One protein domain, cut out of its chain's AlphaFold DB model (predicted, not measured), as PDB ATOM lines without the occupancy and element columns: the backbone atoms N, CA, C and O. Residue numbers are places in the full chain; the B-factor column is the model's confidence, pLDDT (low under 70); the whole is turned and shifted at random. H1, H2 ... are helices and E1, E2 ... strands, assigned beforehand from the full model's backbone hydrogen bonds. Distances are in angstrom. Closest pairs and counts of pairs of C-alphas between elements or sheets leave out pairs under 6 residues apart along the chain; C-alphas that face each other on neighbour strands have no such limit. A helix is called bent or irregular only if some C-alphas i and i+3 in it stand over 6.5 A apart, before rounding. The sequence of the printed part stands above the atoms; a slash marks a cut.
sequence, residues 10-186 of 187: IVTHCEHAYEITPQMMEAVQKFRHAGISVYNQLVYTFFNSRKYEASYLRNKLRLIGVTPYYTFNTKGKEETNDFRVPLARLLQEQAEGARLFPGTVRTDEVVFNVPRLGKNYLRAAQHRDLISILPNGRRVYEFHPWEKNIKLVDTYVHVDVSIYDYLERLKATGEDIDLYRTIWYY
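Overview. This is residues 10 to 186 of the 187 residues of the protein "KamA family radical SAM protein" of Deltaproteobacteria bacterium (UniProt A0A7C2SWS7). A curled sheet of five strands, E1 to E5, is covered on one face by the helices H1, H2 and H4, and a smaller, strongly twisted sheet, E6 E7 E8, sits next to E4 and E5. H5 and H6 fold back on each other, with H6 packing on H4. The printed part has 177 residues, with six named helices and eight named strands in the order E1 H1 E2 H2 E3 H3 H4 E4 E5 E6 E7 E8 H5 H6. The larger sheet, order E1 E2 E3 E4 E5, is mixed, the smaller antiparallel, and the class is mixed, helices and strands. The whole is compact, radius of gyration of the C-alphas 17.3 A, spanning 52 by 48 by 33 A.

Arrangement. Start at E1, residues 10 to 12, parallel to E2, residues 37 to 44; N 10 and O 37 are 2.9 A apart. E2 is parallel to E3, residues 66 to 73 (N 42 to O 70, 2.8 A), and E3 to E4, residues 109 to 114 (N 71 to O 109, 2.9 A). E4 and E5, residues 118 to 121, form an antiparallel hairpin; N 112 and O 120 are 2.9 A apart. H1, residues 22 to 33, is on this sheet; its closest C-alphas with E2 are Val 28 and Val 38, 7.0 A. H2, residues 53 to 63, is over E2 and E3 at a height of 9.4 A over the sheet, and H4, residues 87 to 100, over E3 at 10.3 A. E1, H1, E2, then E2, H2, E3, then E3, H3 H4, E4, with H3 at residues 78 to 83, are strand-helix-strand units, parallel neighbour strands with helices between, each with a right-handed crossover. H4, with residues 93 to 97 alone, touches H2 at a steep tilt of 49 degrees, closest C-alphas Ser 55 and Gly 97, 5.7 A. E6, E7 and E8, residues 128 to 133, 138 to 143 and 156 to 162, form a meander, each strand the antiparallel neighbour of the one before; N 131 and O 140 are 2.9 A apart, N 141 and O 158 2.8 A. H5, residues 163 to 172, only grazes this sheet. H6, residues 177 to 185, touches H4 about perpendicular at 73 degrees, closest C-alphas Arg 89 and Ile 183, 5.8 A; H5 and H6 only just touch, with 3 pairs of C-alphas within 8 A, only at the corner. H3 and H6 are irregular: C-alphas 79 and 82, and 179 and 182, are each 7.9 A apart. Every O i to N i+4 pair is within hydrogen-bond range in H2 and H5, against 7 of 8 in H1, 8 of 10 in H4, 0 of 2 in H3 and 1 of 5 in H6, where O i to N i+3 pairs within range are 2 of 3 in H3 and 4 of 6 in H6.

Along the chain. Find C-alpha 10 at (-37.608, 10.493, 20.707), where E1 begins. E2 is 22.6 A long, E3 20.2 A, with a bend of 51 degrees at residue 69. Find C-alpha 87 at (-23.781, 2.951, -1.768); from there H4 runs 20.5 A. H6 ends at C-alpha 185, (-22.230, -7.370, -6.550).

Size, cuts and confidence. The farthest C-alphas, Ala 34 and Pro 135, are 55.4 A apart, and the printed part has no cut. The link E7 to E8, residues 144 to 155, is long; residue 76 and residues 146 to 152 are under 70 in pLDDT.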
ATOM      1  N   ILE A  10     -38.911   9.827  20.752       97.62
ATOM      2  CA  ILE A  10     -37.608  10.493  20.707       97.62
ATOM      3  C   ILE A  10     -36.760   9.819  19.643       97.62
ATOM      4  O   ILE A  10     -36.754   8.595  19.532       97.62
ATOM      5  N   VAL A  11     -36.023  10.621  18.885       98.12
ATOM      6  CA  VAL A  11     -35.047  10.141  17.911       98.12
ATOM      7  C   VAL A  11     -33.673  10.645  18.336       98.12
ATOM      8  O   VAL A  11     -33.461  11.850  18.425       98.12
ATOM      9  N   THR A  12     -32.771   9.718  18.646       98.00
ATOM     10  CA  THR A  12     -31.361   9.977  18.960       98.00
ATOM     11  C   THR A  12     -30.472   9.665  17.751       98.00
ATOM     12  O   THR A  12     -30.959   9.194  16.719       98.00
ATOM     13  N   HIS A  13     -29.180   9.965  17.876       97.88
ATOM     14  CA  HIS A  13     -28.208   9.948  16.786       97.88
ATOM     15  C   HIS A  13     -26.883   9.323  17.242       97.88
ATOM     16  O   HIS A  13     -25.884  10.016  17.400       97.88
ATOM     17  N   CYS A  14     -26.913   8.026  17.541       98.31
ATOM     18  CA  CYS A  14     -25.721   7.258  17.878       98.31
ATOM     19  C   CYS A  14     -25.081   6.673  16.625       98.31
ATOM     20  O   CYS A  14     -25.758   5.978  15.857       98.31
ATOM     21  N   GLU A  15     -23.776   6.895  16.486       97.62
ATOM     22  CA  GLU A  15     -22.985   6.533  15.308       97.62
ATOM     23  C   GLU A  15     -22.067   5.335  15.554       97.62
ATOM     24  O   GLU A  15     -21.754   4.585  14.626       97.62
ATOM     25  N   HIS A  16     -21.668   5.122  16.809       97.94
ATOM     26  CA  HIS A  16     -20.797   4.030  17.214       97.94
ATOM     27  C   HIS A  16     -21.208   3.414  18.559       97.94
ATOM     28  O   HIS A  16     -21.766   4.065  19.442       97.94
ATOM     29  N   ALA A  17     -20.897   2.129  18.757       97.31
ATOM     30  CA  ALA A  17     -21.291   1.395  19.965       97.31
ATOM     31  C   ALA A  17     -20.637   1.934  21.252       97.31
ATOM     32  O   ALA A  17     -21.132   1.668  22.341       97.31
ATOM     33  N   TYR A  18     -19.550   2.700  21.137       97.38
ATOM     34  CA  TYR A  18     -18.889   3.346  22.281       97.38
ATOM     35  C   TYR A  18     -19.717   4.476  22.895       97.38
ATOM     36  O   TYR A  18     -19.512   4.823  24.053       97.38
ATOM     37  N   GLU A  19     -20.677   5.023  22.152       98.38
ATOM     38  CA  GLU A  19     -21.609   6.023  22.675       98.38
ATOM     39  C   GLU A  19     -22.661   5.391  23.602       98.38
ATOM     40  O   GLU A  19     -23.299   6.084  24.398       98.38
ATOM     41  N   ILE A  20     -22.812   4.061  23.550       98.25
ATOM     42  CA  ILE A  20     -23.732   3.303  24.397       98.25
ATOM     43  C   ILE A  20     -23.078   3.072  25.758       98.25
ATOM     44  O   ILE A  20     -22.394   2.079  26.005       98.25
ATOM     45  N   THR A  21     -23.320   4.023  26.651       98.50
ATOM     46  CA  THR A  21     -22.815   4.037  28.027       98.50
ATOM     47  C   THR A  21     -23.909   3.668  29.036       98.50
ATOM     48  O   THR A  21     -25.101   3.750  28.712       98.50
ATOM     49  N   PRO A  22     -23.555   3.310  30.288       98.50
ATOM     50  CA  PRO A  22     -24.535   3.156  31.365       98.50
ATOM     51  C   PRO A  22     -25.418   4.398  31.549       98.50
ATOM     52  O   PRO A  22     -26.631   4.278  31.690       98.50
ATOM     53  N   GLN A  23     -24.844   5.599  31.434       98.56
ATOM     54  CA  GLN A  23     -25.575   6.863  31.535       98.56
ATOM     55  C   GLN A  23     -26.597   7.021  30.401       98.56
ATOM     56  O   GLN A  23     -27.730   7.446  30.634       98.56
ATOM     57  N   MET A  24     -26.220   6.651  29.171       98.25
ATOM     58  CA  MET A  24     -27.151   6.640  28.045       98.25
ATOM     59  C   MET A  24     -28.280   5.632  28.283       98.25
ATOM     60  O   MET A  24     -29.447   5.966  28.075       98.25
ATOM     61  N   MET A  25     -27.957   4.421  28.743       98.50
ATOM     62  CA  MET A  25     -28.958   3.408  29.076       98.50
ATOM     63  C   MET A  25     -29.944   3.943  30.123       98.50
ATOM     64  O   MET A  25     -31.150   3.889  29.894       98.50
ATOM     65  N   GLU A  26     -29.460   4.511  31.227       98.56
ATOM     66  CA  GLU A  26     -30.300   5.111  32.272       98.56
ATOM     67  C   GLU A  26     -31.218   6.211  31.720       98.56
ATOM     68  O   GLU A  26     -32.409   6.252  32.041       98.56
ATOM     69  N   ALA A  27     -30.694   7.086  30.855       98.38
ATOM     70  CA  ALA A  27     -31.482   8.126  30.203       98.38
ATOM     71  C   ALA A  27     -32.579   7.533  29.303       98.38
ATOM     72  O   ALA A  27     -33.741   7.934  29.398       98.38
ATOM     73  N   VAL A  28     -32.245   6.535  28.478       98.56
ATOM     74  CA  VAL A  28     -33.214   5.835  27.622       98.56
ATOM     75  C   VAL A  28     -34.300   5.168  28.462       98.56
ATOM     76  O   VAL A  28     -35.483   5.300  28.142       98.56
ATOM     77  N   GLN A  29     -33.938   4.512  29.568       98.44
ATOM     78  CA  GLN A  29     -34.909   3.848  30.437       98.44
ATOM     79  C   GLN A  29     -35.918   4.826  31.044       98.44
ATOM     80  O   GLN A  29     -37.096   4.485  31.142       98.44
ATOM     81  N   LYS A  30     -35.527   6.065  31.376       98.31
ATOM     82  CA  LYS A  30     -36.481   7.092  31.846       98.31
ATOM     83  C   LYS A  30     -37.586   7.355  30.817       98.31
ATOM     84  O   LYS A  30     -38.760   7.406  31.177       98.31
ATOM     85  N   PHE A  31     -37.233   7.455  29.535       97.62
ATOM     86  CA  PHE A  31     -38.218   7.635  28.464       97.62
ATOM     87  C   PHE A  31     -39.075   6.386  28.256       97.62
ATOM     88  O   PHE A  31     -40.301   6.483  28.174       97.62
ATOM     89  N   ARG A  32     -38.450   5.205  28.242       97.56
ATOM     90  CA  ARG A  32     -39.150   3.927  28.052       97.56
ATOM     91  C   ARG A  32     -40.168   3.658  29.163       97.56
ATOM     92  O   ARG A  32     -41.300   3.298  28.849       97.56
ATOM     93  N   HIS A  33     -39.820   3.907  30.427       96.81
ATOM     94  CA  HIS A  33     -40.741   3.770  31.562       96.81
ATOM     95  C   HIS A  33     -41.909   4.765  31.513       96.81
ATOM     96  O   HIS A  33     -43.006   4.443  31.956       96.81
ATOM     97  N   ALA A  34     -41.715   5.940  30.910       95.62
ATOM     98  CA  ALA A  34     -42.790   6.897  30.642       95.62
ATOM     99  C   ALA A  34     -43.655   6.529  29.412       95.62
ATOM    100  O   ALA A  34     -44.501   7.320  28.979       95.62
ATOM    101  N   GLY A  35     -43.434   5.353  28.813       95.06
ATOM    102  CA  GLY A  35     -44.126   4.889  27.611       95.06
ATOM    103  C   GLY A  35     -43.713   5.629  26.334       95.06
ATOM    104  O   GLY A  35     -44.477   5.648  25.373       95.06
ATOM    105  N   ILE A  36     -42.547   6.283  26.318       97.19
ATOM    106  CA  ILE A  36     -42.015   7.001  25.153       97.19
ATOM    107  C   ILE A  36     -41.019   6.090  24.433       97.19
ATOM    108  O   ILE A  36     -40.015   5.656  25.002       97.19
ATOM    109  N   SER A  37     -41.289   5.800  23.161       97.38
ATOM    110  CA  SER A  37     -40.363   5.033  22.326       97.38
ATOM    111  C   SER A  37     -39.153   5.877  21.932       97.38
ATOM    112  O   SER A  37     -39.289   7.058  21.607       97.38
ATOM    113  N   VAL A  38     -37.974   5.254  21.945       98.44
ATOM    114  CA  VAL A  38     -36.707   5.878  21.555       98.44
ATOM    115  C   VAL A  38     -36.191   5.177  20.308       98.44
ATOM    116  O   VAL A  38     -36.116   3.947  20.268       98.44
ATOM    117  N   TYR A  39     -35.842   5.961  19.300       98.62
ATOM    118  CA  TYR A  39     -35.359   5.498  18.010       98.62
ATOM    119  C   TYR A  39     -33.965   6.041  17.726       98.62
ATOM    120  O   TYR A  39     -33.602   7.077  18.270       98.62
ATOM    121  N   ASN A  40     -33.213   5.384  16.847       98.62
ATOM    122  CA  ASN A  40     -31.921   5.879  16.372       98.62
ATOM    123  C   ASN A  40     -31.948   6.171  14.874       98.62
ATOM    124  O   ASN A  40     -32.404   5.337  14.086       98.62
ATOM    125  N   GLN A  41     -31.401   7.314  14.483       97.44
ATOM    126  CA  GLN A  41     -30.970   7.573  13.113       97.44
ATOM    127  C   GLN A  41     -29.455   7.421  13.078       97.44
ATOM    128  O   GLN A  41     -28.793   8.046  13.885       97.44
ATOM    129  N   LEU A  42     -28.938   6.562  12.205       97.69
ATOM    130  CA  LEU A  42     -27.508   6.368  11.969       97.69
ATOM    131  C   LEU A  42     -27.113   7.091  10.679       97.69
ATOM    132  O   LEU A  42     -27.842   7.002   9.685       97.69
ATOM    133  N   VAL A  43     -25.946   7.725  10.644       96.31
ATOM    134  CA  VAL A  43     -25.304   8.179   9.407       96.31
ATOM    135  C   VAL A  43     -24.153   7.238   9.064       96.31
ATOM    136  O   VAL A  43     -23.125   7.158   9.718       96.31
ATOM    137  N   TYR A  44     -24.300   6.496   7.976       97.25
ATOM    138  CA  TYR A  44     -23.286   5.557   7.532       97.25
ATOM    139  C   TYR A  44     -22.107   6.297   6.900       97.25
ATOM    140  O   TYR A  44     -22.209   6.810   5.782       97.25
ATOM    141  N   THR A  45     -21.007   6.356   7.645       96.81
ATOM    142  CA  THR A  45     -19.762   7.039   7.302       96.81
ATOM    143  C   THR A  45     -18.609   6.050   7.182       96.81
ATOM    144  O   THR A  45     -18.702   4.918   7.646       96.81
ATOM    145  N   PHE A  46     -17.485   6.492   6.613       97.19
ATOM    146  CA  PHE A  46     -16.267   5.677   6.533       97.19
ATOM    147  C   PHE A  46     -15.849   5.104   7.901       97.19
ATOM    148  O   PHE A  46     -15.370   3.979   7.995       97.19
ATOM    149  N   PHE A  47     -16.081   5.856   8.981       96.31
ATOM    150  CA  PHE A  47     -15.651   5.493  10.332       96.31
ATOM    151  C   PHE A  47     -16.548   4.461  11.024       96.31
ATOM    152  O   PHE A  47     -16.147   3.922  12.049       96.31
ATOM    153  N   ASN A  48     -17.738   4.183  10.483       96.88
ATOM    154  CA  ASN A  48     -18.637   3.134  10.974       96.88
ATOM    155  C   ASN A  48     -19.015   2.121   9.877       96.88
ATOM    156  O   ASN A  48     -19.966   1.346  10.032       96.88
ATOM    157  N   SER A  49     -18.272   2.113   8.760       97.69
ATOM    158  CA  SER A  49     -18.537   1.247   7.612       97.69
ATOM    159  C   SER A  49     -17.734  -0.046   7.588       97.69
ATOM    160  O   SER A  49     -17.871  -0.826   6.630       97.69
ATOM    161  N   ARG A  50     -16.937  -0.325   8.630       97.19
ATOM    162  CA  ARG A  50     -16.255  -1.616   8.733       97.19
ATOM    163  C   ARG A  50     -17.270  -2.739   8.843       97.19
ATOM    164  O   ARG A  50     -18.439  -2.544   9.202       97.19
ATOM    165  N   LYS A  51     -16.842  -3.927   8.442       96.50
ATOM    166  CA  LYS A  51     -17.712  -5.094   8.357       96.50
ATOM    167  C   LYS A  51     -18.382  -5.364   9.706       96.50
ATOM    168  O   LYS A  51     -17.705  -5.557  10.710       96.50
ATOM    169  N   TYR A  52     -19.716  -5.380   9.710       96.06
ATOM    170  CA  TYR A  52     -20.569  -5.623  10.878       96.06
ATOM    171  C   TYR A  52     -20.562  -4.558  11.980       96.06
ATOM    172  O   TYR A  52     -21.254  -4.743  12.983       96.06
ATOM    173  N   GLU A  53     -19.872  -3.431  11.812       96.75
ATOM    174  CA  GLU A  53     -19.812  -2.374  12.831       96.75
ATOM    175  C   GLU A  53     -21.202  -1.758  13.079       96.75
ATOM    176  O   GLU A  53     -21.695  -1.724  14.211       96.75
ATOM    177  N   ALA A  54     -21.916  -1.405  12.006       97.06
ATOM    178  CA  ALA A  54     -23.292  -0.923  12.096       97.06
ATOM    179  C   ALA A  54     -24.265  -2.020  12.568       97.06
ATOM    180  O   ALA A  54     -25.199  -1.753  13.328       97.06
ATOM    181  N   SER A  55     -24.073  -3.272  12.144       96.38
ATOM    182  CA  SER A  55     -24.874  -4.409  12.621       96.38
ATOM    183  C   SER A  55     -24.728  -4.626  14.135       96.38
ATOM    184  O   SER A  55     -25.725  -4.836  14.831       96.38
ATOM    185  N   TYR A  56     -23.510  -4.505  14.662       97.19
ATOM    186  CA  TYR A  56     -23.228  -4.560  16.092       97.19
ATOM    187  C   TYR A  56     -23.880  -3.397  16.844       97.19
ATOM    188  O   TYR A  56     -24.550  -3.619  17.856       97.19
ATOM    189  N   LEU A  57     -23.773  -2.171  16.321       98.12
ATOM    190  CA  LEU A  57     -24.441  -1.004  16.895       98.12
ATOM    191  C   LEU A  57     -25.957  -1.214  17.014       98.12
ATOM    192  O   LEU A  57     -26.516  -1.013  18.092       98.12
ATOM    193  N   ARG A  58     -26.624  -1.680  15.948       97.88
ATOM    194  CA  ARG A  58     -28.066  -1.989  15.982       97.88
ATOM    195  C   ARG A  58     -28.405  -2.952  17.112       97.88
ATOM    196  O   ARG A  58     -29.341  -2.698  17.868       97.88
ATOM    197  N   ASN A  59     -27.636  -4.032  17.256       97.44
ATOM    198  CA  ASN A  59     -27.830  -4.992  18.339       97.44
ATOM    199  C   ASN A  59     -27.730  -4.317  19.715       97.44
ATOM    200  O   ASN A  59     -28.628  -4.485  20.540       97.44
ATOM    201  N   LYS A  60     -26.694  -3.505  19.946       98.19
ATOM    202  CA  LYS A  60     -26.494  -2.825  21.233       98.19
ATOM    203  C   LYS A  60     -27.565  -1.783  21.539       98.19
ATOM    204  O   LYS A  60     -28.050  -1.742  22.667       98.19
ATOM    205  N   LEU A  61     -28.012  -1.024  20.539       98.56
ATOM    206  CA  LEU A  61     -29.137  -0.096  20.680       98.56
ATOM    207  C   LEU A  61     -30.401  -0.824  21.144       98.56
ATOM    208  O   LEU A  61     -31.059  -0.382  22.088       98.56
ATOM    209  N   ARG A  62     -30.711  -1.983  20.545       97.88
ATOM    210  CA  ARG A  62     -31.879  -2.779  20.947       97.88
ATOM    211  C   ARG A  62     -31.811  -3.215  22.404       97.88
ATOM    212  O   ARG A  62     -32.833  -3.139  23.083       97.88
ATOM    213  N   LEU A  63     -30.635  -3.627  22.884       97.38
ATOM    214  CA  LEU A  63     -30.447  -4.081  24.266       97.38
ATOM    215  C   LEU A  63     -30.749  -2.988  25.297       97.38
ATOM    216  O   LEU A  63     -31.267  -3.298  26.366       97.38
ATOM    217  N   ILE A  64     -30.491  -1.719  24.974       98.12
ATOM    218  CA  ILE A  64     -30.784  -0.597  25.880       98.12
ATOM    219  C   ILE A  64     -32.177   0.014  25.672       98.12
ATOM    220  O   ILE A  64     -32.529   0.980  26.343       98.12
ATOM    221  N   GLY A  65     -32.990  -0.541  24.768       97.81
ATOM    222  CA  GLY A  65     -34.351  -0.070  24.500       97.81
ATOM    223  C   GLY A  65     -34.468   0.991  23.403       97.81
ATOM    224  O   GLY A  65     -35.534   1.592  23.271       97.81
ATOM    225  N   VAL A  66     -33.422   1.194  22.596       98.56
ATOM    226  CA  VAL A  66     -33.455   2.056  21.407       98.56
ATOM    227  C   VAL A  66     -33.751   1.213  20.163       98.56
ATOM    228  O   VAL A  66     -33.210   0.122  19.980       98.56
ATOM    229  N   THR A  67     -34.639   1.687  19.296       98.38
ATOM    230  CA  THR A  67     -35.012   1.000  18.050       98.38
ATOM    231  C   THR A  67     -34.322   1.656  16.850       98.38
ATOM    232  O   THR A  67     -34.551   2.839  16.602       98.38
ATOM    233  N   PRO A  68     -33.506   0.937  16.063       97.81
ATOM    234  CA  PRO A  68     -32.974   1.468  14.809       97.81
ATOM    235  C   PRO A  68     -34.111   1.885  13.863       97.81
ATOM    236  O   PRO A  68     -35.030   1.099  13.626       97.81
ATOM    237  N   TYR A  69     -34.066   3.121  13.355       95.88
ATOM    238  CA  TYR A  69     -35.125   3.712  12.526       95.88
ATOM    239  C   TYR A  69     -34.659   4.035  11.107       95.88
ATOM    240  O   TYR A  69     -35.269   3.568  10.147       95.88
ATOM    241  N   TYR A  70     -33.569   4.786  10.957       96.44
ATOM    242  CA  TYR A  70     -32.960   5.024   9.649       96.44
ATOM    243  C   TYR A  70     -31.461   4.784   9.699       96.44
ATOM    244  O   TYR A  70     -30.823   5.082  10.705       96.44
ATOM    245  N   THR A  71     -30.919   4.338   8.570       97.06
ATOM    246  CA  THR A  71     -29.498   4.452   8.247       97.06
ATOM    247  C   THR A  71     -29.357   5.280   6.977       97.06
ATOM    248  O   THR A  71     -29.787   4.863   5.900       97.06
ATOM    249  N   PHE A  72     -28.774   6.466   7.103       95.44
ATOM    250  CA  PHE A  72     -28.532   7.382   5.998       95.44
ATOM    251  C   PHE A  72     -27.169   7.111   5.381       95.44
ATOM    252  O   PHE A  72     -26.176   7.117   6.095       95.44
ATOM    253  N   ASN A  73     -27.079   6.975   4.061       93.69
ATOM    254  CA  ASN A  73     -25.790   7.225   3.418       93.69
ATOM    255  C   ASN A  73     -25.512   8.740   3.426       93.69
ATOM    256  O   ASN A  73     -26.415   9.549   3.182       93.69
ATOM    257  N   THR A  74     -24.276   9.128   3.738       85.75
ATOM    258  CA  THR A  74     -23.842  10.531   3.784       85.75
ATOM    259  C   THR A  74     -24.141  11.283   2.488       85.75
ATOM    260  O   THR A  74     -23.838  10.820   1.389       85.75
ATOM    261  N   LYS A  75     -24.672  12.502   2.608       74.62
ATOM    262  CA  LYS A  75     -24.865  13.384   1.454       74.62
ATOM    263  C   LYS A  75     -23.510  13.875   0.935       74.62
ATOM    264  O   LYS A  75     -22.630  14.224   1.714       74.62
ATOM    265  N   GLY A  76     -23.371  13.954  -0.386       67.44
ATOM    266  CA  GLY A  76     -22.191  14.526  -1.028       67.44
ATOM    267  C   GLY A  76     -22.160  16.048  -0.907       67.44
ATOM    268  O   GLY A  76     -22.911  16.738  -1.595       67.44
ATOM    269  N   LYS A  77     -21.286  16.549  -0.041       75.31
ATOM    270  CA  LYS A  77     -20.639  17.857  -0.150       75.31
ATOM    271  C   LYS A  77     -19.132  17.610  -0.278       75.31
ATOM    272  O   LYS A  77     -18.665  16.575   0.206       75.31
ATOM    273  N   GLU A  78     -18.388  18.488  -0.946       75.50
ATOM    274  CA  GLU A  78     -16.934  18.297  -1.101       75.50
ATOM    275  C   GLU A  78     -16.236  18.288   0.264       75.50
ATOM    276  O   GLU A  78     -15.385  17.446   0.528       75.50
ATOM    277  N   GLU A  79     -16.706  19.129   1.181       82.69
ATOM    278  CA  GLU A  79     -16.184  19.299   2.536       82.69
ATOM    279  C   GLU A  79     -16.369  18.055   3.418       82.69
ATOM    280  O   GLU A  79     -15.698  17.907   4.434       82.69
ATOM    281  N   THR A  80     -17.285  17.151   3.053       87.00
ATOM    282  CA  THR A  80     -17.569  15.923   3.812       87.00
ATOM    283  C   THR A  80     -17.137  14.667   3.066       87.00
ATOM    284  O   THR A  80     -17.601  13.576   3.403       87.00
ATOM    285  N   ASN A  81     -16.278  14.790   2.046       88.00
ATOM    286  CA  ASN A  81     -15.863  13.658   1.216       88.00
ATOM    287  C   ASN A  81     -15.213  12.533   2.036       88.00
ATOM    288  O   ASN A  81     -15.484  11.359   1.787       88.00
ATOM    289  N   ASP A  82     -14.468  12.885   3.082       91.75
ATOM    290  CA  ASP A  82     -13.791  11.929   3.962       91.75
ATOM    291  C   ASP A  82     -14.745  11.049   4.775       91.75
ATOM    292  O   ASP A  82     -14.341   9.990   5.256       91.75
ATOM    293  N   PHE A  83     -16.008  11.441   4.916       94.12
ATOM    294  CA  PHE A  83     -17.017  10.629   5.590       94.12
ATOM    295  C   PHE A  83     -17.755   9.704   4.627       94.12
ATOM    296  O   PHE A  83     -18.473   8.821   5.084       94.12
ATOM    297  N   ARG A  84     -17.610   9.892   3.312       94.38
ATOM    298  CA  ARG A  84     -18.441   9.204   2.326       94.38
ATOM    299  C   ARG A  84     -18.082   7.736   2.184       94.38
ATOM    300  O   ARG A  84     -16.927   7.330   2.283       94.38
ATOM    301  N   VAL A  85     -19.113   6.957   1.890       96.12
ATOM    302  CA  VAL A  85     -19.041   5.511   1.701       96.12
ATOM    303  C   VAL A  85     -19.821   5.152   0.442       96.12
ATOM    304  O   VAL A  85     -20.947   5.641   0.307       96.12
ATOM    305  N   PRO A  86     -19.287   4.290  -0.447       95.88
ATOM    306  CA  PRO A  86     -20.036   3.837  -1.610       95.88
ATOM    307  C   PRO A  86     -21.391   3.245  -1.203       95.88
ATOM    308  O   PRO A  86     -21.474   2.461  -0.252       95.88
ATOM    309  N   LEU A  87     -22.450   3.540  -1.956       95.94
ATOM    310  CA  LEU A  87     -23.781   2.951  -1.768       95.94
ATOM    311  C   LEU A  87     -23.708   1.419  -1.748       95.94
ATOM    312  O   LEU A  87     -24.352   0.773  -0.921       95.94
ATOM    313  N   ALA A  88     -22.847   0.849  -2.596       96.38
ATOM    314  CA  ALA A  88     -22.559  -0.580  -2.651       96.38
ATOM    315  C   ALA A  88     -22.130  -1.165  -1.292       96.38
ATOM    316  O   ALA A  88     -22.581  -2.247  -0.920       96.38
ATOM    317  N   ARG A  89     -21.310  -0.444  -0.514       97.19
ATOM    318  CA  ARG A  89     -20.867  -0.906   0.809       97.19
ATOM    319  C   ARG A  89     -22.014  -0.916   1.815       97.19
ATOM    320  O   ARG A  89     -22.140  -1.865   2.583       97.19
ATOM    321  N   LEU A  90     -22.867   0.107   1.804       96.62
ATOM    322  CA  LEU A  90     -24.031   0.156   2.689       96.62
ATOM    323  C   LEU A  90     -25.040  -0.959   2.363       96.62
ATOM    324  O   LEU A  90     -25.580  -1.597   3.267       96.62
ATOM    325  N   LEU A  91     -25.262  -1.237   1.077       96.00
ATOM    326  CA  LEU A  91     -26.085  -2.363   0.626       96.00
ATOM    327  C   LEU A  91     -25.482  -3.714   1.043       96.00
ATOM    328  O   LEU A  91     -26.213  -4.588   1.514       96.00
ATOM    329  N   GLN A  92     -24.158  -3.861   0.930       97.00
ATOM    330  CA  GLN A  92     -23.429  -5.037   1.400       97.00
ATOM    331  C   GLN A  92     -23.628  -5.250   2.908       97.00
ATOM    332  O   GLN A  92     -24.051  -6.332   3.304       97.00
ATOM    333  N   GLU A  93     -23.411  -4.228   3.741       96.50
ATOM    334  CA  GLU A  93     -23.619  -4.300   5.199       96.50
ATOM    335  C   GLU A  93     -25.042  -4.750   5.558       96.50
ATOM    336  O   GLU A  93     -25.226  -5.592   6.435       96.50
ATOM    337  N   GLN A  94     -26.057  -4.236   4.856       93.62
ATOM    338  CA  GLN A  94     -27.453  -4.629   5.074       93.62
ATOM    339  C   GLN A  94     -27.681  -6.117   4.776       93.62
ATOM    340  O   GLN A  94     -28.258  -6.842   5.590       93.62
ATOM    341  N   ALA A  95     -27.204  -6.578   3.619       94.25
ATOM    342  CA  ALA A  95     -27.386  -7.955   3.178       94.25
ATOM    343  C   ALA A  95     -26.630  -8.956   4.063       94.25
ATOM    344  O   ALA A  95     -27.156 -10.023   4.382       94.25
ATOM    345  N   GLU A  96     -25.407  -8.619   4.472       94.19
ATOM    346  CA  GLU A  96     -24.608  -9.456   5.364       94.19
ATOM    347  C   GLU A  96     -25.205  -9.472   6.783       94.19
ATOM    348  O   GLU A  96     -25.369 -10.544   7.371       94.19
ATOM    349  N   GLY A  97     -25.641  -8.318   7.301       91.38
ATOM    350  CA  GLY A  97     -26.281  -8.200   8.614       91.38
ATOM    351  C   GLY A  97     -27.594  -8.982   8.734       91.38
ATOM    352  O   GLY A  97     -27.912  -9.502   9.807       91.38
ATOM    353  N   ALA A  98     -28.336  -9.153   7.632       89.94
ATOM    354  CA  ALA A  98     -29.559  -9.958   7.604       89.94
ATOM    355  C   ALA A  98     -29.332 -11.449   7.907       89.94
ATOM    356  O   ALA A  98     -30.272 -12.124   8.329       89.94
ATOM    357  N   ARG A  99     -28.103 -11.952   7.718       88.19
ATOM    358  CA  ARG A  99     -27.707 -13.329   8.056       88.19
ATOM    359  C   ARG A  99     -27.284 -13.487   9.517       88.19
ATOM    360  O   ARG A  99     -27.251 -14.607  10.009       88.19
ATOM    361  N   LEU A 100     -26.956 -12.384  10.192       92.25
ATOM    362  CA  LEU A 100     -26.477 -12.386  11.576       92.25
ATOM    363  C   LEU A 100     -27.586 -12.123  12.591       92.25
ATOM    364  O   LEU A 100     -27.593 -12.723  13.663       92.25
ATOM    365  N   PHE A 101     -28.507 -11.210  12.276       94.31
ATOM    366  CA  PHE A 101     -29.492 -10.726  13.237       94.31
ATOM    367  C   PHE A 101     -30.940 -10.901  12.757       94.31
ATOM    368  O   PHE A 101     -31.245 -10.734  11.567       94.31
ATOM    369  N   PRO A 102     -31.876 -11.179  13.686       93.75
ATOM    370  CA  PRO A 102     -33.292 -11.279  13.361       93.75
ATOM    371  C   PRO A 102     -33.858  -9.925  12.921       93.75
ATOM    372  O   PRO A 102     -33.334  -8.863  13.267       93.75
ATOM    373  N   GLY A 103     -34.988  -9.956  12.207       92.75
ATOM    374  CA  GLY A 103     -35.673  -8.753  11.712       92.75
ATOM    375  C   GLY A 103     -35.984  -7.709  12.792       92.75
ATOM    376  O   GLY A 103     -35.986  -6.519  12.503       92.75
ATOM    377  N   THR A 104     -36.148  -8.131  14.049       92.81
ATOM    378  CA  THR A 104     -36.411  -7.268  15.216       92.81
ATOM    379  C   THR A 104     -35.237  -6.370  15.629       92.81
ATOM    380  O   THR A 104     -35.418  -5.471  16.455       92.81
ATOM    381  N   VAL A 105     -34.039  -6.609  15.088       94.50
ATOM    382  CA  VAL A 105     -32.830  -5.802  15.328       94.50
ATOM    383  C   VAL A 105     -32.516  -4.881  14.153       94.50
ATOM    384  O   VAL A 105     -32.006  -3.783  14.346       94.50
ATOM    385  N   ARG A 106     -32.845  -5.313  12.938       92.75
ATOM    386  CA  ARG A 106     -32.542  -4.627  11.671       92.75
ATOM    387  C   ARG A 106     -33.781  -3.935  11.103       92.75
ATOM    388  O   ARG A 106     -34.146  -4.135   9.946       92.75
ATOM    389  N   THR A 107     -34.465  -3.200  11.976       93.88
ATOM    390  CA  THR A 107     -35.731  -2.515  11.682       93.88
ATOM    391  C   THR A 107     -35.545  -1.211  10.921       93.88
ATOM    392  O   THR A 107     -36.522  -0.661  10.424       93.88
ATOM    393  N   ASP A 108     -34.317  -0.703  10.852       94.75
ATOM    394  CA  ASP A 108     -34.016   0.547  10.183       94.75
ATOM    395  C   ASP A 108     -34.160   0.446   8.666       94.75
ATOM    396  O   ASP A 108     -33.753  -0.524   8.019       94.75
ATOM    397  N   GLU A 109     -34.695   1.516   8.097       94.44
ATOM    398  CA  GLU A 109     -34.728   1.712   6.660       94.44
ATOM    399  C   GLU A 109     -33.417   2.341   6.195       94.44
ATOM    400  O   GLU A 109     -32.953   3.355   6.723       94.44
ATOM    401  N   VAL A 110     -32.808   1.739   5.182       94.00
ATOM    402  CA  VAL A 110     -31.595   2.275   4.572       94.00
ATOM    403  C   VAL A 110     -31.991   3.262   3.486       94.00
ATOM    404  O   VAL A 110     -32.643   2.885   2.509       94.00
ATOM    405  N   VAL A 111     -31.603   4.524   3.655       93.75
ATOM    406  CA  VAL A 111     -32.074   5.630   2.819       93.75
ATOM    407  C   VAL A 111     -30.938   6.515   2.321       93.75
ATOM    408  O   VAL A 111     -29.899   6.677   2.961       93.75
ATOM    409  N   PHE A 112     -31.170   7.139   1.173       92.00
ATOM    410  CA  PHE A 112     -30.317   8.180   0.616       92.00
ATOM    411  C   PHE A 112     -31.145   9.430   0.329       92.00
ATOM    412  O   PHE A 112     -32.244   9.345  -0.220       92.00
ATOM    413  N   ASN A 113     -30.637  10.597   0.728       88.38
ATOM    414  CA  ASN A 113     -31.306  11.871   0.473       88.38
ATOM    415  C   ASN A 113     -30.977  12.348  -0.940       88.38
ATOM    416  O   ASN A 113     -29.903  12.898  -1.191       88.38
ATOM    417  N   VAL A 114     -31.933  12.174  -1.842       85.44
ATOM    418  CA  VAL A 114     -31.814  12.566  -3.238       85.44
ATOM    419  C   VAL A 114     -32.334  14.000  -3.402       85.44
ATOM    420  O   VAL A 114     -33.459  14.301  -2.981       85.44
ATOM    421  N   PRO A 115     -31.547  14.926  -3.981       83.38
ATOM    422  CA  PRO A 115     -32.006  16.286  -4.239       83.38
ATOM    423  C   PRO A 115     -33.330  16.296  -5.007       83.38
ATOM    424  O   PRO A 115     -33.466  15.607  -6.010       83.38
ATOM    425  N   ARG A 116     -34.302  17.079  -4.523       82.19
ATOM    426  CA  ARG A 116     -35.659  17.233  -5.093       82.19
ATOM    427  C   ARG A 116     -36.554  15.981  -5.064       82.19
ATOM    428  O   ARG A 116     -37.760  16.138  -5.192       82.19
ATOM    429  N   LEU A 117     -36.005  14.788  -4.816       83.31
ATOM    430  CA  LEU A 117     -36.748  13.523  -4.704       83.31
ATOM    431  C   LEU A 117     -36.912  13.023  -3.259       83.31
ATOM    432  O   LEU A 117     -37.565  12.013  -3.023       83.31
ATOM    433  N   GLY A 118     -36.328  13.712  -2.276       85.06
ATOM    434  CA  GLY A 118     -36.470  13.355  -0.865       85.06
ATOM    435  C   GLY A 118     -35.698  12.089  -0.485       85.06
ATOM    436  O   GLY A 118     -34.593  11.850  -0.970       85.06
ATOM    437  N   LYS A 119     -36.246  11.298   0.444       85.81
ATOM    438  CA  LYS A 119     -35.607  10.070   0.939       85.81
ATOM    439  C   LYS A 119     -35.919   8.907   0.005       85.81
ATOM    440  O   LYS A 119     -37.064   8.477  -0.081       85.81
ATOM    441  N   ASN A 120     -34.893   8.368  -0.643       89.81
ATOM    442  CA  ASN A 120     -35.007   7.184  -1.480       89.81
ATOM    443  C   ASN A 120     -34.560   5.938  -0.700       89.81
ATOM    444  O   ASN A 120     -33.486   5.935  -0.095       89.81
ATOM    445  N   TYR A 121     -35.392   4.895  -0.686       90.56
ATOM    446  CA  TYR A 121     -35.125   3.639   0.015       90.56
ATOM    447  C   TYR A 121     -34.171   2.771  -0.801       90.56
ATOM    448  O   TYR A 121     -34.560   2.203  -1.817       90.56
ATOM    449  N   LEU A 122     -32.933   2.606  -0.336       91.19
ATOM    450  CA  LEU A 122     -31.890   1.937  -1.118       91.19
ATOM    451  C   LEU A 122     -32.161   0.443  -1.349       91.19
ATOM    452  O   LEU A 122     -31.707  -0.094  -2.359       91.19
ATOM    453  N   ARG A 123     -32.929  -0.203  -0.456       88.12
ATOM    454  CA  ARG A 123     -33.365  -1.607  -0.594       88.12
ATOM    455  C   ARG A 123     -34.389  -1.816  -1.710       88.12
ATOM    456  O   ARG A 123     -34.508  -2.924  -2.221       88.12
ATOM    457  N   ALA A 124     -35.141  -0.776  -2.061       88.19
ATOM    458  CA  ALA A 124     -36.103  -0.817  -3.149       88.19
ATOM    459  C   ALA A 124     -35.353  -0.622  -4.472       88.19
ATOM    460  O   ALA A 124     -35.255   0.496  -4.976       88.19
ATOM    461  N   ALA A 125     -34.796  -1.708  -5.016       86.00
ATOM    462  CA  ALA A 125     -34.008  -1.680  -6.250       86.00
ATOM    463  C   ALA A 125     -34.753  -0.994  -7.409       86.00
ATOM    464  O   ALA A 125     -34.157  -0.255  -8.175       86.00
ATOM    465  N   GLN A 126     -36.082  -1.107  -7.468       85.94
ATOM    466  CA  GLN A 126     -36.915  -0.442  -8.473       85.94
ATOM    467  C   GLN A 126     -36.855   1.101  -8.458       85.94
ATOM    468  O   GLN A 126     -37.428   1.746  -9.339       85.94
ATOM    469  N   HIS A 127     -36.241   1.715  -7.443       87.25
ATOM    470  CA  HIS A 127     -36.073   3.165  -7.332       87.25
ATOM    471  C   HIS A 127     -34.682   3.657  -7.755       87.25
ATOM    472  O   HIS A 127     -34.429   4.862  -7.659       87.25
ATOM    473  N   ARG A 128     -33.789   2.766  -8.206       91.38
ATOM    474  CA  ARG A 128     -32.437   3.128  -8.631       91.38
ATOM    475  C   ARG A 128     -31.875   2.145  -9.654       91.38
ATOM    476  O   ARG A 128     -31.844   0.952  -9.384       91.38
ATOM    477  N   ASP A 129     -31.297   2.667 -10.728       92.88
ATOM    478  CA  ASP A 129     -30.536   1.874 -11.697       92.88
ATOM    479  C   ASP A 129     -29.048   2.239 -11.669       92.88
ATOM    480  O   ASP A 129     -28.681   3.403 -11.499       92.88
ATOM    481  N   LEU A 130     -28.173   1.247 -11.848       94.56
ATOM    482  CA  LEU A 130     -26.759   1.472 -12.163       94.56
ATOM    483  C   LEU A 130     -26.631   1.651 -13.677       94.56
ATOM    484  O   LEU A 130     -26.754   0.683 -14.423       94.56
ATOM    485  N   ILE A 131     -26.364   2.877 -14.120       96.25
ATOM    486  CA  ILE A 131     -26.385   3.232 -15.545       96.25
ATOM    487  C   ILE A 131     -24.989   3.320 -16.174       96.25
ATOM    488  O   ILE A 131     -24.860   3.265 -17.393       96.25
ATOM    489  N   SER A 132     -23.927   3.467 -15.371       96.50
ATOM    490  CA  SER A 132     -22.549   3.499 -15.879       96.50
ATOM    491  C   SER A 132     -21.500   3.234 -14.793       96.50
ATOM    492  O   SER A 132     -21.747   3.420 -13.598       96.50
ATOM    493  N   ILE A 133     -20.301   2.845 -15.228       95.69
ATOM    494  CA  ILE A 133     -19.077   2.806 -14.423       95.69
ATOM    495  C   ILE A 133     -18.042   3.675 -15.141       95.69
ATOM    496  O   ILE A 133     -17.715   3.429 -16.300       95.69
ATOM    497  N   LEU A 134     -17.547   4.705 -14.459       95.50
ATOM    498  CA  LEU A 134     -16.558   5.635 -15.003       95.50
ATOM    499  C   LEU A 134     -15.148   5.010 -15.011       95.50
ATOM    500  O   LEU A 134     -14.883   4.109 -14.213       95.50
ATOM    501  N   PRO A 135     -14.201   5.521 -15.827       93.19
ATOM    502  CA  PRO A 135     -12.828   4.998 -15.886       93.19
ATOM    503  C   PRO A 135     -12.079   4.987 -14.545       93.19
ATOM    504  O   PRO A 135     -11.166   4.193 -14.358       93.19
ATOM    505  N   ASN A 136     -12.475   5.841 -13.596       88.06
ATOM    506  CA  ASN A 136     -11.928   5.885 -12.236       88.06
ATOM    507  C   ASN A 136     -12.654   4.952 -11.242       88.06
ATOM    508  O   ASN A 136     -12.506   5.107 -10.033       88.06
ATOM    509  N   GLY A 137     -13.492   4.030 -11.723       87.25
ATOM    510  CA  GLY A 137     -14.206   3.049 -10.901       87.25
ATOM    511  C   GLY A 137     -15.425   3.594 -10.149       87.25
ATOM    512  O   GLY A 137     -16.080   2.845  -9.418       87.25
ATOM    513  N   ARG A 138     -15.767   4.879 -10.322       94.69
ATOM    514  CA  ARG A 138     -16.975   5.478  -9.737       94.69
ATOM    515  C   ARG A 138     -18.218   4.976 -10.459       94.69
ATOM    516  O   ARG A 138     -18.253   4.895 -11.687       94.69
ATOM    517  N   ARG A 139     -19.260   4.674  -9.690       95.69
ATOM    518  CA  ARG A 139     -20.551   4.228 -10.215       95.69
ATOM    519  C   ARG A 139     -21.489   5.403 -10.419       95.69
ATOM    520  O   ARG A 139     -21.525   6.325  -9.603       95.69
ATOM    521  N   VAL A 140     -22.247   5.348 -11.506       96.62
ATOM    522  CA  VAL A 140     -23.268   6.336 -11.838       96.62
ATOM    523  C   VAL A 140     -24.632   5.692 -11.663       96.62
ATOM    524  O   VAL A 140     -24.957   4.719 -12.344       96.62
ATOM    525  N   TYR A 141     -25.413   6.241 -10.743       95.00
ATOM    526  CA  TYR A 141     -26.748   5.771 -10.415       95.00
ATOM    527  C   TYR A 141     -27.798   6.760 -10.902       95.00
ATOM    528  O   TYR A 141     -27.650   7.962 -10.690       95.00
ATOM    529  N   GLU A 142     -28.876   6.264 -11.492       94.19
ATOM    530  CA  GLU A 142     -30.081   7.044 -11.751       94.19
ATOM    531  C   GLU A 142     -31.122   6.729 -10.679       94.19
ATOM    532  O   GLU A 142     -31.499   5.575 -10.497       94.19
ATOM    533  N   PHE A 143     -31.567   7.745  -9.943       92.12
ATOM    534  CA  PHE A 143     -32.618   7.628  -8.939       92.12
ATOM    535  C   PHE A 143     -33.964   8.062  -9.504       92.12
ATOM    536  O   PHE A 143     -34.095   9.152 -10.065       92.12
ATOM    537  N   HIS A 144     -34.976   7.237  -9.257       88.56
ATOM    538  CA  HIS A 144     -36.337   7.447  -9.734       88.56
ATOM    539  C   HIS A 144     -37.233   8.054  -8.647       88.56
ATOM    540  O   HIS A 144     -37.094   7.690  -7.471       88.56
ATOM    541  N   PRO A 145     -38.185   8.934  -9.006       82.56
ATOM    542  CA  PRO A 145     -39.225   9.380  -8.084       82.56
ATOM    543  C   PRO A 145     -40.091   8.197  -7.631       82.56
ATOM    544  O   PRO A 145     -40.344   7.264  -8.396       82.56
ATOM    545  N   TRP A 146     -40.592   8.248  -6.392       69.75
ATOM    546  CA  TRP A 146     -41.562   7.253  -5.918       69.75
ATOM    547  C   TRP A 146     -42.947   7.458  -6.557       69.75
ATOM    548  O   TRP A 146     -43.713   6.508  -6.678       69.75
ATOM    549  N   GLU A 147     -43.264   8.684  -6.995       69.25
ATOM    550  CA  GLU A 147     -44.542   9.093  -7.606       69.25
ATOM    551  C   GLU A 147     -44.700   8.629  -9.063       69.25
ATOM    552  O   GLU A 147     -45.266   9.342  -9.899       69.25
ATOM    553  N   LYS A 148     -44.200   7.431  -9.395       60.88
ATOM    554  CA  LYS A 148     -44.345   6.855 -10.735       60.88
ATOM    555  C   LYS A 148     -45.834   6.877 -11.110       60.88
ATOM    556  O   LYS A 148     -46.646   6.244 -10.441       60.88
ATOM    557  N   ASN A 149     -46.175   7.609 -12.174       56.91
ATOM    558  CA  ASN A 149     -47.525   7.775 -12.738       56.91
ATOM    559  C   ASN A 149     -48.477   8.779 -12.052       56.91
ATOM    560  O   ASN A 149     -49.636   8.849 -12.452       56.91
ATOM    561  N   ILE A 150     -48.027   9.574 -11.074       63.75
ATOM    562  CA  ILE A 150     -48.847  10.661 -10.488       63.75
ATOM    563  C   ILE A 150     -48.428  12.020 -11.063       63.75
ATOM    564  O   ILE A 150     -49.272  12.852 -11.394       63.75
ATOM    565  N   LYS A 151     -47.118  12.231 -11.238       62.88
ATOM    566  CA  LYS A 151     -46.550  13.424 -11.868       62.88
ATOM    567  C   LYS A 151     -45.231  13.072 -12.554       62.88
ATOM    568  O   LYS A 151     -44.457  12.272 -12.038       62.88
ATOM    569  N   LEU A 152     -44.968  13.681 -13.710       65.25
ATOM    570  CA  LEU A 152     -43.635  13.660 -14.313       65.25
ATOM    571  C   LEU A 152     -42.698  14.473 -13.413       65.25
ATOM    572  O   LEU A 152     -42.820  15.694 -13.315       65.25
ATOM    573  N   VAL A 153     -41.816  13.771 -12.711       72.75
ATOM    574  CA  VAL A 153     -40.731  14.349 -11.919       72.75
ATOM    575  C   VAL A 153     -39.431  13.827 -12.510       72.75
ATOM    576  O   VAL A 153     -39.322  12.632 -12.782       72.75
ATOM    577  N   ASP A 154     -38.469  14.723 -12.719       82.00
ATOM    578  CA  ASP A 154     -37.166  14.358 -13.266       82.00
ATOM    579  C   ASP A 154     -36.460  13.329 -12.375       82.00
ATOM    580  O   ASP A 154     -36.538  13.380 -11.141       82.00
ATOM    581  N   THR A 155     -35.743  12.403 -13.007       88.94
ATOM    582  CA  THR A 155     -34.820  11.509 -12.308       88.94
ATOM    583  C   THR A 155     -33.607  12.292 -11.805       88.94
ATOM    584  O   THR A 155     -33.368  13.450 -12.163       88.94
ATOM    585  N   TYR A 156     -32.825  11.671 -10.925       90.75
ATOM    586  CA  TYR A 156     -31.596  12.267 -10.418       90.75
ATOM    587  C   TYR A 156     -30.400  11.362 -10.681       90.75
ATOM    588  O   TYR A 156     -30.316  10.260 -10.138       90.75
ATOM    589  N   VAL A 157     -29.441  11.857 -11.461       93.50
ATOM    590  CA  VAL A 157     -28.181  11.156 -11.716       93.50
ATOM    591  C   VAL A 157     -27.167  11.491 -10.624       93.50
ATOM    592  O   VAL A 157     -26.823  12.649 -10.388       93.50
ATOM    593  N   HIS A 158     -26.667  10.458  -9.957       92.88
ATOM    594  CA  HIS A 158     -25.676  10.546  -8.897       92.88
ATOM    595  C   HIS A 158     -24.387   9.826  -9.292       92.88
ATOM    596  O   HIS A 158     -24.401   8.628  -9.562       92.88
ATOM    597  N   VAL A 159     -23.257  10.534  -9.240       94.00
ATOM    598  CA  VAL A 159     -21.928   9.917  -9.324       94.00
ATOM    599  C   VAL A 159     -21.417   9.649  -7.909       94.00
ATOM    600  O   VAL A 159     -21.040  10.573  -7.176       94.00
ATOM    601  N   ASP A 160     -21.388   8.378  -7.533       94.12
ATOM    602  CA  ASP A 160     -20.968   7.937  -6.205       94.12
ATOM    603  C   ASP A 160     -19.441   8.030  -6.025       94.12
ATOM    604  O   ASP A 160     -18.712   8.335  -6.972       94.12
ATOM    605  N   VAL A 161     -18.934   7.827  -4.810       94.12
ATOM    606  CA  VAL A 161     -17.492   7.701  -4.547       94.12
ATOM    607  C   VAL A 161     -16.932   6.398  -5.130       94.12
ATOM    608  O   VAL A 161     -17.665   5.441  -5.382       94.12
ATOM    609  N   SER A 162     -15.625   6.370  -5.392       95.12
ATOM    610  CA  SER A 162     -14.964   5.198  -5.972       95.12
ATOM    611  C   SER A 162     -14.944   4.047  -4.968       95.12
ATOM    612  O   SER A 162     -14.538   4.223  -3.818       95.12
ATOM    613  N   ILE A 163     -15.355   2.853  -5.408       95.88
ATOM    614  CA  ILE A 163     -15.205   1.635  -4.601       95.88
ATOM    615  C   ILE A 163     -13.719   1.319  -4.408       95.88
ATOM    616  O   ILE A 163     -13.330   0.910  -3.319       95.88
ATOM    617  N   TYR A 164     -12.895   1.538  -5.436       95.44
ATOM    618  CA  TYR A 164     -11.457   1.293  -5.362       95.44
ATOM    619  C   TYR A 164     -10.795   2.188  -4.307       95.44
ATOM    620  O   TYR A 164     -10.180   1.668  -3.380       95.44
ATOM    621  N   ASP A 165     -11.018   3.505  -4.372       95.44
ATOM    622  CA  ASP A 165     -10.425   4.451  -3.412       95.44
ATOM    623  C   ASP A 165     -10.899   4.162  -1.979       95.44
ATOM    624  O   ASP A 165     -10.127   4.257  -1.024       95.44
ATOM    625  N   TYR A 166     -12.167   3.761  -1.818       96.38
ATOM    626  CA  TYR A 166     -12.711   3.330  -0.530       96.38
ATOM    627  C   TYR A 166     -11.984   2.094   0.026       96.38
ATOM    628  O   TYR A 166     -11.620   2.082   1.203       96.38
ATOM    629  N   LEU A 167     -11.754   1.065  -0.799       97.25
ATOM    630  CA  LEU A 167     -11.050  -0.155  -0.388       97.25
ATOM    631  C   LEU A 167      -9.579   0.122  -0.058       97.25
ATOM    632  O   LEU A 167      -9.093  -0.352   0.966       97.25
ATOM    633  N   GLU A 168      -8.883   0.929  -0.861       97.19
ATOM    634  CA  GLU A 168      -7.503   1.332  -0.563       97.19
ATOM    635  C   GLU A 168      -7.417   2.105   0.759       97.19
ATOM    636  O   GLU A 168      -6.508   1.884   1.559       97.19
ATOM    637  N   ARG A 169      -8.408   2.953   1.055       97.19
ATOM    638  CA  ARG A 169      -8.465   3.671   2.331       97.19
ATOM    639  C   ARG A 169      -8.728   2.741   3.517       97.19
ATOM    640  O   ARG A 169      -8.084   2.907   4.548       97.19
ATOM    641  N   LEU A 170      -9.609   1.744   3.378       97.81
ATOM    642  CA  LEU A 170      -9.783   0.695   4.395       97.81
ATOM    643  C   LEU A 170      -8.464  -0.048   4.654       97.81
ATOM    644  O   LEU A 170      -8.038  -0.180   5.804       97.81
ATOM    645  N   LYS A 171      -7.779  -0.465   3.585       98.12
ATOM    646  CA  LYS A 171      -6.476  -1.136   3.661       98.12
ATOM    647  C   LYS A 171      -5.436  -0.281   4.383       98.12
ATOM    648  O   LYS A 171      -4.724  -0.784   5.246       98.12
ATOM    649  N   ALA A 172      -5.381   1.018   4.082       98.06
ATOM    650  CA  ALA A 172      -4.480   1.962   4.743       98.06
ATOM    651  C   ALA A 172      -4.759   2.104   6.252       98.06
ATOM    652  O   ALA A 172      -3.842   2.388   7.019       98.06
ATOM    653  N   THR A 173      -6.000   1.866   6.692       96.38
ATOM    654  CA  THR A 173      -6.372   1.813   8.118       96.38
ATOM    655  C   THR A 173      -6.167   0.441   8.773       96.38
ATOM    656  O   THR A 173      -6.469   0.286   9.953       96.38
ATOM    657  N   GLY A 174      -5.629  -0.541   8.041       97.31
ATOM    658  CA  GLY A 174      -5.309  -1.880   8.544       97.31
ATOM    659  C   GLY A 174      -6.409  -2.930   8.363       97.31
ATOM    660  O   GLY A 174      -6.285  -4.025   8.905       97.31
ATOM    661  N   GLU A 175      -7.474  -2.626   7.617       97.69
ATOM    662  CA  GLU A 175      -8.542  -3.590   7.332       97.69
ATOM    663  C   GLU A 175      -8.138  -4.582   6.231       97.69
ATOM    664  O   GLU A 175      -7.506  -4.219   5.237       97.69
ATOM    665  N   ASP A 176      -8.580  -5.833   6.376       97.69
ATOM    666  CA  ASP A 176      -8.474  -6.845   5.325       97.69
ATOM    667  C   ASP A 176      -9.566  -6.633   4.264       97.69
ATOM    668  O   ASP A 176     -10.749  -6.917   4.477       97.69
ATOM    669  N   ILE A 177      -9.162  -6.139   3.092       97.62
ATOM    670  CA  ILE A 177     -10.073  -5.843   1.981       97.62
ATOM    671  C   ILE A 177     -10.709  -7.096   1.360       97.62
ATOM    672  O   ILE A 177     -11.781  -6.986   0.753       97.62
ATOM    673  N   ASP A 178     -10.143  -8.293   1.555       97.62
ATOM    674  CA  ASP A 178     -10.711  -9.540   1.022       97.62
ATOM    675  C   ASP A 178     -12.042  -9.903   1.692       97.62
ATOM    676  O   ASP A 178     -12.905 -10.568   1.092       97.62
ATOM    677  N   LEU A 179     -12.266  -9.396   2.910       96.94
ATOM    678  CA  LEU A 179     -13.543  -9.479   3.617       96.94
ATOM    679  C   LEU A 179     -14.654  -8.689   2.918       96.94
ATOM    680  O   LEU A 179     -15.834  -8.984   3.130       96.94
ATOM    681  N   TYR A 180     -14.296  -7.721   2.074       97.75
ATOM    682  CA  TYR A 180     -15.218  -6.822   1.386       97.75
ATOM    683  C   TYR A 180     -15.410  -7.182  -0.090       97.75
ATOM    684  O   TYR A 180     -16.236  -6.553  -0.744       97.75
ATOM    685  N   ARG A 181     -14.736  -8.215  -0.620       96.06
ATOM    686  CA  ARG A 181     -14.719  -8.570  -2.058       96.06
ATOM    687  C   ARG A 181     -16.088  -8.697  -2.734       96.06
ATOM    688  O   ARG A 181     -16.190  -8.561  -3.947       96.06
ATOM    689  N   THR A 182     -17.150  -8.974  -1.979       96.62
ATOM    690  CA  THR A 182     -18.509  -9.078  -2.528       96.62
ATOM    691  C   THR A 182     -19.142  -7.720  -2.841       96.62
ATOM    692  O   THR A 182     -20.174  -7.693  -3.502       96.62
ATOM    693  N   ILE A 183     -18.525  -6.600  -2.438       96.62
ATOM    694  CA  ILE A 183     -19.020  -5.226  -2.635       96.62
ATOM    695  C   ILE A 183     -19.383  -4.932  -4.096       96.62
ATOM    696  O   ILE A 183     -20.338  -4.209  -4.377       96.62
ATOM    697  N   TRP A 184     -18.678  -5.556  -5.041       94.75
ATOM    698  CA  TRP A 184     -18.906  -5.382  -6.472       94.75
ATOM    699  C   TRP A 184     -20.279  -5.886  -6.943       94.75
ATOM    700  O   TRP A 184     -20.777  -5.391  -7.952       94.75
ATOM    701  N   TYR A 185     -20.929  -6.785  -6.199       94.50
ATOM    702  CA  TYR A 185     -22.230  -7.370  -6.550       94.50
ATOM    703  C   TYR A 185     -23.440  -6.595  -6.003       94.50
ATOM    704  O   TYR A 185     -24.572  -7.027  -6.199       94.50
ATOM    705  N   TYR A 186     -23.222  -5.462  -5.331       93.31
ATOM    706  CA  TYR A 186     -24.292  -4.637  -4.763       93.31
ATOM    707  C   TYR A 186     -24.421  -3.334  -5.539       93.31
ATOM    708  O   TYR A 186     -23.467  -2.562  -5.571       93.31
TER     709      TYR A 186